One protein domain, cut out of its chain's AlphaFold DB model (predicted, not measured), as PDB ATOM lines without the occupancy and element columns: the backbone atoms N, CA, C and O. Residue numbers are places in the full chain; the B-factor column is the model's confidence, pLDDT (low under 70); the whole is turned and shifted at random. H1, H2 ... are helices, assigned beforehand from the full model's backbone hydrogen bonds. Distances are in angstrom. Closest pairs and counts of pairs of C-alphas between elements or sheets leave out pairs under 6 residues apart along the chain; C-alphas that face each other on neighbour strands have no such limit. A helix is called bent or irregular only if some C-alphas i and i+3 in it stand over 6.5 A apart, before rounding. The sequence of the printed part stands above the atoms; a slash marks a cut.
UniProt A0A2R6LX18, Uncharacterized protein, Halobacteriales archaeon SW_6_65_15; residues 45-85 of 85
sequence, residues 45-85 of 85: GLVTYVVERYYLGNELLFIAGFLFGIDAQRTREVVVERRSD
ATOM      1  N   GLY A  45     198.240 -19.080 185.097       62.78
ATOM      2  CA  GLY A  45     198.124 -18.181 183.963       62.78
ATOM      3  C   GLY A  45     197.023 -18.580 182.998       62.78
ATOM      4  O   GLY A  45     196.896 -17.949 181.979       62.78
ATOM      5  N   LEU A  46     196.210 -19.592 183.297       70.06
ATOM      6  CA  LEU A  46     195.009 -19.964 182.573       70.06
ATOM      7  C   LEU A  46     193.997 -18.812 182.500       70.06
ATOM      8  O   LEU A  46     193.487 -18.534 181.419       70.06
ATOM      9  N   VAL A  47     193.711 -18.135 183.619       69.56
ATOM     10  CA  VAL A  47     192.745 -17.020 183.618       69.56
ATOM     11  C   VAL A  47     193.334 -15.833 182.867       69.56
ATOM     12  O   VAL A  47     192.709 -15.338 181.936       69.56
ATOM     13  N   THR A  48     194.567 -15.445 183.198       74.50
ATOM     14  CA  THR A  48     195.287 -14.357 182.523       74.50
ATOM     15  C   THR A  48     195.455 -14.634 181.027       74.50
ATOM     16  O   THR A  48     195.120 -13.787 180.214       74.50
ATOM     17  N   TYR A  49     195.837 -15.852 180.639       78.25
ATOM     18  CA  TYR A  49     195.970 -16.292 179.247       78.25
ATOM     19  C   TYR A  49     194.645 -16.228 178.500       78.25
ATOM     20  O   TYR A  49     194.605 -15.736 177.380       78.25
ATOM     21  N   VAL A  50     193.546 -16.713 179.083       77.00
ATOM     22  CA  VAL A  50     192.242 -16.645 178.412       77.00
ATOM     23  C   VAL A  50     191.789 -15.193 178.265       77.00
ATOM     24  O   VAL A  50     191.283 -14.818 177.205       77.00
ATOM     25  N   VAL A  51     192.003 -14.369 179.291       77.19
ATOM     26  CA  VAL A  51     191.659 -12.946 179.254       77.19
ATOM     27  C   VAL A  51     192.483 -12.219 178.187       77.19
ATOM     28  O   VAL A  51     191.908 -11.598 177.299       77.19
ATOM     29  N   GLU A  52     193.806 -12.354 178.200       80.81
ATOM     30  CA  GLU A  52     194.698 -11.712 177.228       80.81
ATOM     31  C   GLU A  52     194.480 -12.215 175.797       80.81
ATOM     32  O   GLU A  52     194.534 -11.433 174.851       80.81
ATOM     33  N   ARG A  53     194.234 -13.517 175.613       77.81
ATOM     34  CA  ARG A  53     194.147 -14.137 174.283       77.81
ATOM     35  C   ARG A  53     192.780 -13.963 173.623       77.81
ATOM     36  O   ARG A  53     192.720 -13.916 172.396       77.81
ATOM     37  N   TYR A  54     191.700 -13.940 174.404       73.69
ATOM     38  CA  TYR A  54     190.335 -14.004 173.867       73.69
ATOM     39  C   TYR A  54     189.443 -12.824 174.255       73.69
ATOM     40  O   TYR A  54     188.509 -12.527 173.508       73.69
ATOM     41  N   TYR A  55     189.698 -12.162 175.385       71.50
ATOM     42  CA  TYR A  55     188.875 -11.035 175.841       71.50
ATOM     43  C   TYR A  55     189.484  -9.681 175.477       71.50
ATOM     44  O   TYR A  55     188.766  -8.794 175.017       71.50
ATOM     45  N   LEU A  56     190.795  -9.526 175.657       76.31
ATOM     46  CA  LEU A  56     191.500  -8.268 175.433       76.31
ATOM     47  C   LEU A  56     191.530  -7.950 173.927       76.31
ATOM     48  O   LEU A  56     192.014  -8.744 173.121       76.31
ATOM     49  N   GLY A  57     190.943  -6.815 173.536       77.44
ATOM     50  CA  GLY A  57     190.756  -6.435 172.128       77.44
ATOM     51  C   GLY A  57     189.470  -6.949 171.461       77.44
ATOM     52  O   GLY A  57     189.186  -6.556 170.330       77.44
ATOM     53  N   ASN A  58     188.658  -7.763 172.149       77.81
ATOM     54  CA  ASN A  58     187.353  -8.238 171.657       77.81
ATOM     55  C   ASN A  58     186.184  -7.827 172.574       77.81
ATOM     56  O   ASN A  58     185.098  -8.409 172.561       77.81
ATOM     57  N   GLU A  59     186.411  -6.788 173.374       82.75
ATOM     58  CA  GLU A  59     185.504  -6.268 174.401       82.75
ATOM     59  C   GLU A  59     184.127  -5.896 173.833       82.75
ATOM     60  O   GLU A  59     183.098  -6.168 174.449       82.75
ATOM     61  N   LEU A  60     184.087  -5.346 172.615       84.44
ATOM     62  CA  LEU A  60     182.840  -4.991 171.935       84.44
ATOM     63  C   LEU A  60     182.015  -6.220 171.537       84.44
ATOM     64  O   LEU A  60     180.790  -6.167 171.608       84.44
ATOM     65  N   LEU A  61     182.658  -7.334 171.163       82.06
ATOM     66  CA  LEU A  61     181.958  -8.585 170.858       82.06
ATOM     67  C   LEU A  61     181.359  -9.197 172.127       82.06
ATOM     68  O   LEU A  61     180.235  -9.696 172.100       82.06
ATOM     69  N   PHE A  62     182.082  -9.109 173.244       82.19
ATOM     70  CA  PHE A  62     181.567  -9.524 174.545       82.19
ATOM     71  C   PHE A  62     180.349  -8.685 174.961       82.19
ATOM     72  O   PHE A  62     179.309  -9.247 175.305       82.19
ATOM     73  N   ILE A  63     180.437  -7.353 174.859       85.06
ATOM     74  CA  ILE A  63     179.320  -6.446 175.167       85.06
ATOM     75  C   ILE A  63     178.131  -6.713 174.235       85.06
ATOM     76  O   ILE A  63     176.997  -6.790 174.703       85.06
ATOM     77  N   ALA A  64     178.367  -6.911 172.936       85.62
ATOM     78  CA  ALA A  64     177.311  -7.241 171.985       85.62
ATOM     79  C   ALA A  64     176.618  -8.564 172.344       85.62
ATOM     80  O   ALA A  64     175.392  -8.609 172.426       85.62
ATOM     81  N   GLY A  65     177.381  -9.623 172.630       86.06
ATOM     82  CA  GLY A  65     176.834 -10.910 173.069       86.06
ATOM     83  C   GLY A  65     176.044 -10.812 174.378       86.06
ATOM     84  O   GLY A  65     174.978 -11.413 174.499       86.06
ATOM     85  N   PHE A  66     176.518 -10.011 175.332       86.12
ATOM     86  CA  PHE A  66     175.821  -9.749 176.591       86.12
ATOM     87  C   PHE A  66     174.485  -9.021 176.376       86.12
ATOM     88  O   PHE A  66     173.459  -9.443 176.909       86.12
ATOM     89  N   LEU A  67     174.476  -7.973 175.545       86.50
ATOM     90  CA  LEU A  67     173.262  -7.228 175.203       86.50
ATOM     91  C   LEU A  67     172.247  -8.104 174.456       86.50
ATOM     92  O   LEU A  67     171.063  -8.075 174.792       86.50
ATOM     93  N   PHE A  68     172.700  -8.940 173.517       86.12
ATOM     94  CA  PHE A  68     171.832  -9.911 172.846       86.12
ATOM     95  C   PHE A  68     171.301 -10.985 173.798       86.12
ATOM     96  O   PHE A  68     170.156 -11.403 173.662       86.12
ATOM     97  N   GLY A  69     172.090 -11.420 174.784       84.94
ATOM     98  CA  GLY A  69     171.642 -12.369 175.806       84.94
ATOM     99  C   GLY A  69     170.518 -11.812 176.685       84.94
ATOM    100  O   GLY A  69     169.529 -12.506 176.928       84.94
ATOM    101  N   ILE A  70     170.638 -10.550 177.116       82.19
ATOM    102  CA  ILE A  70     169.589  -9.848 177.876       82.19
ATOM    103  C   ILE A  70     168.322  -9.696 177.030       82.19
ATOM    104  O   ILE A  70     167.216  -9.979 177.497       82.19
ATOM    105  N   ASP A  71     168.474  -9.266 175.780       82.62
ATOM    106  CA  ASP A  71     167.337  -9.057 174.885       82.62
ATOM    107  C   ASP A  71     166.641 -10.378 174.512       82.62
ATOM    108  O   ASP A  71     165.411 -10.453 174.460       82.62
ATOM    109  N   ALA A  72     167.398 -11.468 174.363       78.06
ATOM    110  CA  ALA A  72     166.854 -12.802 174.124       78.06
ATOM    111  C   ALA A  72     166.032 -13.332 175.311       78.06
ATOM    112  O   ALA A  72     165.011 -13.990 175.095       78.06
ATOM    113  N   GLN A  73     166.426 -13.041 176.557       73.12
ATOM    114  CA  GLN A  73     165.613 -13.377 177.734       73.12
ATOM    115  C   GLN A  73     164.281 -12.626 177.717       73.12
ATOM    116  O   GLN A  73     163.226 -13.255 177.822       73.12
ATOM    117  N   ARG A  74     164.319 -11.312 177.477       72.12
ATOM    118  CA  ARG A  74     163.113 -10.479 177.369       72.12
ATOM    119  C   ARG A  74     162.202 -10.935 176.224       72.12
ATOM    120  O   ARG A  74     160.988 -11.023 176.384       72.12
ATOM    121  N   THR A  75     162.784 -11.284 175.080       66.75
ATOM    122  CA  THR A  75     162.043 -11.791 173.918       66.75
ATOM    123  C   THR A  75     161.393 -13.146 174.208       66.75
ATOM    124  O   THR A  75     160.259 -13.389 173.796       66.75
ATOM    125  N   ARG A  76     162.064 -14.032 174.955       69.88
ATOM    126  CA  ARG A  76     161.505 -15.331 175.353       69.88
ATOM    127  C   ARG A  76     160.295 -15.185 176.278       69.88
ATOM    128  O   ARG A  76     159.326 -15.914 176.092       69.88
ATOM    129  N   GLU A  77     160.338 -14.267 177.240       64.62
ATOM    130  CA  GLU A  77     159.219 -13.999 178.158       64.62
ATOM    131  C   GLU A  77     157.961 -13.560 177.391       64.62
ATOM    132  O   GLU A  77     156.903 -14.170 177.543       64.62
ATOM    133  N   VAL A  78     158.105 -12.611 176.462       65.25
ATOM    134  CA  VAL A  78     156.994 -12.095 175.641       65.25
ATOM    135  C   VAL A  78     156.394 -13.168 174.717       65.25
ATOM    136  O   VAL A  78     155.183 -13.201 174.492       65.25
ATOM    137  N   VAL A  79     157.219 -14.062 174.163       61.81
ATOM    138  CA  VAL A  79     156.741 -15.151 173.289       61.81
ATOM    139  C   VAL A  79     155.999 -16.237 174.078       61.81
ATOM    140  O   VAL A  79     155.058 -16.831 173.554       61.81
ATOM    141  N   VAL A  80     156.392 -16.505 175.327       67.94
ATOM    142  CA  VAL A  80     155.688 -17.459 176.204       67.94
ATOM    143  C   VAL A  80     154.335 -16.902 176.654       67.94
ATOM    144  O   VAL A  80     153.350 -17.642 176.658       67.94
ATOM    145  N   GLU A  81     154.266 -15.604 176.954       60.00
ATOM    146  CA  GLU A  81     153.021 -14.911 177.308       60.00
ATOM    147  C   GLU A  81     152.006 -14.966 176.150       60.00
ATOM    148  O   GLU A  81     150.895 -15.454 176.330       60.00
ATOM    149  N   ARG A  82     152.429 -14.656 174.915       59.12
ATOM    150  CA  ARG A  82     151.561 -14.726 173.717       59.12
ATOM    151  C   ARG A  82     151.087 -16.122 173.305       59.12
ATOM    152  O   ARG A  82     150.214 -16.221 172.451       59.12
ATOM    153  N   ARG A  83     151.705 -17.196 173.804       57.59
ATOM    154  CA  ARG A  83     151.277 -18.580 173.519       57.59
ATOM    155  C   ARG A  83     150.258 -19.091 174.544       57.59
ATOM    156  O   ARG A  83     149.705 -20.171 174.350       57.59
ATOM    157  N   SER A  84     150.093 -18.362 175.645       56.66
ATOM    158  CA  SER A  84     149.214 -18.727 176.758       56.66
ATOM    159  C   SER A  84     147.851 -18.020 176.702       56.66
ATOM    160  O   SER A  84     146.962 -18.407 177.457       56.66
ATOM    161  N   ASP A  85     147.703 -17.050 175.792       49.81
ATOM    162  CA  ASP A  85     146.434 -16.479 175.313       49.81
ATOM    163  C   ASP A  85     145.926 -17.236 174.071       49.81
ATOM    164  O   ASP A  85     144.688 -17.383 173.927       49.81
TER     165      ASP A  85
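What this domain is: This is residues 45 to 85 of the 85 residues of an uncharacterized protein of Halobacteriales archaeon SW_6_65_15 (UniProt A0A2R6LX18). One long helix, H2, makes most of the length of this model, and a short helix, H1, is set nearly square to it at its first end, so that the two form a lopsided L. The corner of the L is the tight link of residues 56 to 58, and a short tail of residues 82 to 85 carries the line of H2 onward. The printed part has 41 residues with two named helices, in the order H1, H2, and no named strand; its class is all helix. The whole is extended, with a radius of gyration of the C-alphas of 16.3 A, and its C-alphas span 52 by 18 by 7 A.

Where its parts are: H2 is residues 59 to 81, 33.7 A from first to last C-alpha. It begins with C-alpha 59 at (185.504, -6.268, 174.401) and ends with C-alpha 81 at (153.021, -14.911, 177.308). H1 is residues 46 to 55, 12.8 A long from first to last C-alpha, and begins with C-alpha 46 at (195.009, -19.964, 182.573). H1 is neither bent nor irregular, but only just: C-alphas 52 and 55 are 6.0 A apart.

How they stand to each other: H2 and H1 are close but not clearly touching, with 1 pair of C-alphas within 8 A. That closest pair is the C-alphas of Phe 62 and Tyr 55, 7.6 A apart. The lines of the two helices are about perpendicular, at 83 degrees, and their centres are 24.3 A apart. In both H1 and H2, every O i to N i+4 pair is within hydrogen-bond range. Residues 63 to 85, of which 63 to 81 belong to H2, stand free, as do residues 45 to 53, of which 46 to 53 belong to H1.

The domain as a whole: The two C-alphas farthest apart are those of Gly 45 and Asp 85, at 52.4 A. The printed part has no cut and ends at Asp 85, the chain's last residue. The link from H1 to H2 is tight, with 3 residues between them. The mean pLDDT of the printed part is 74.2; residues 45, 47 and 75 to 85 are under 70.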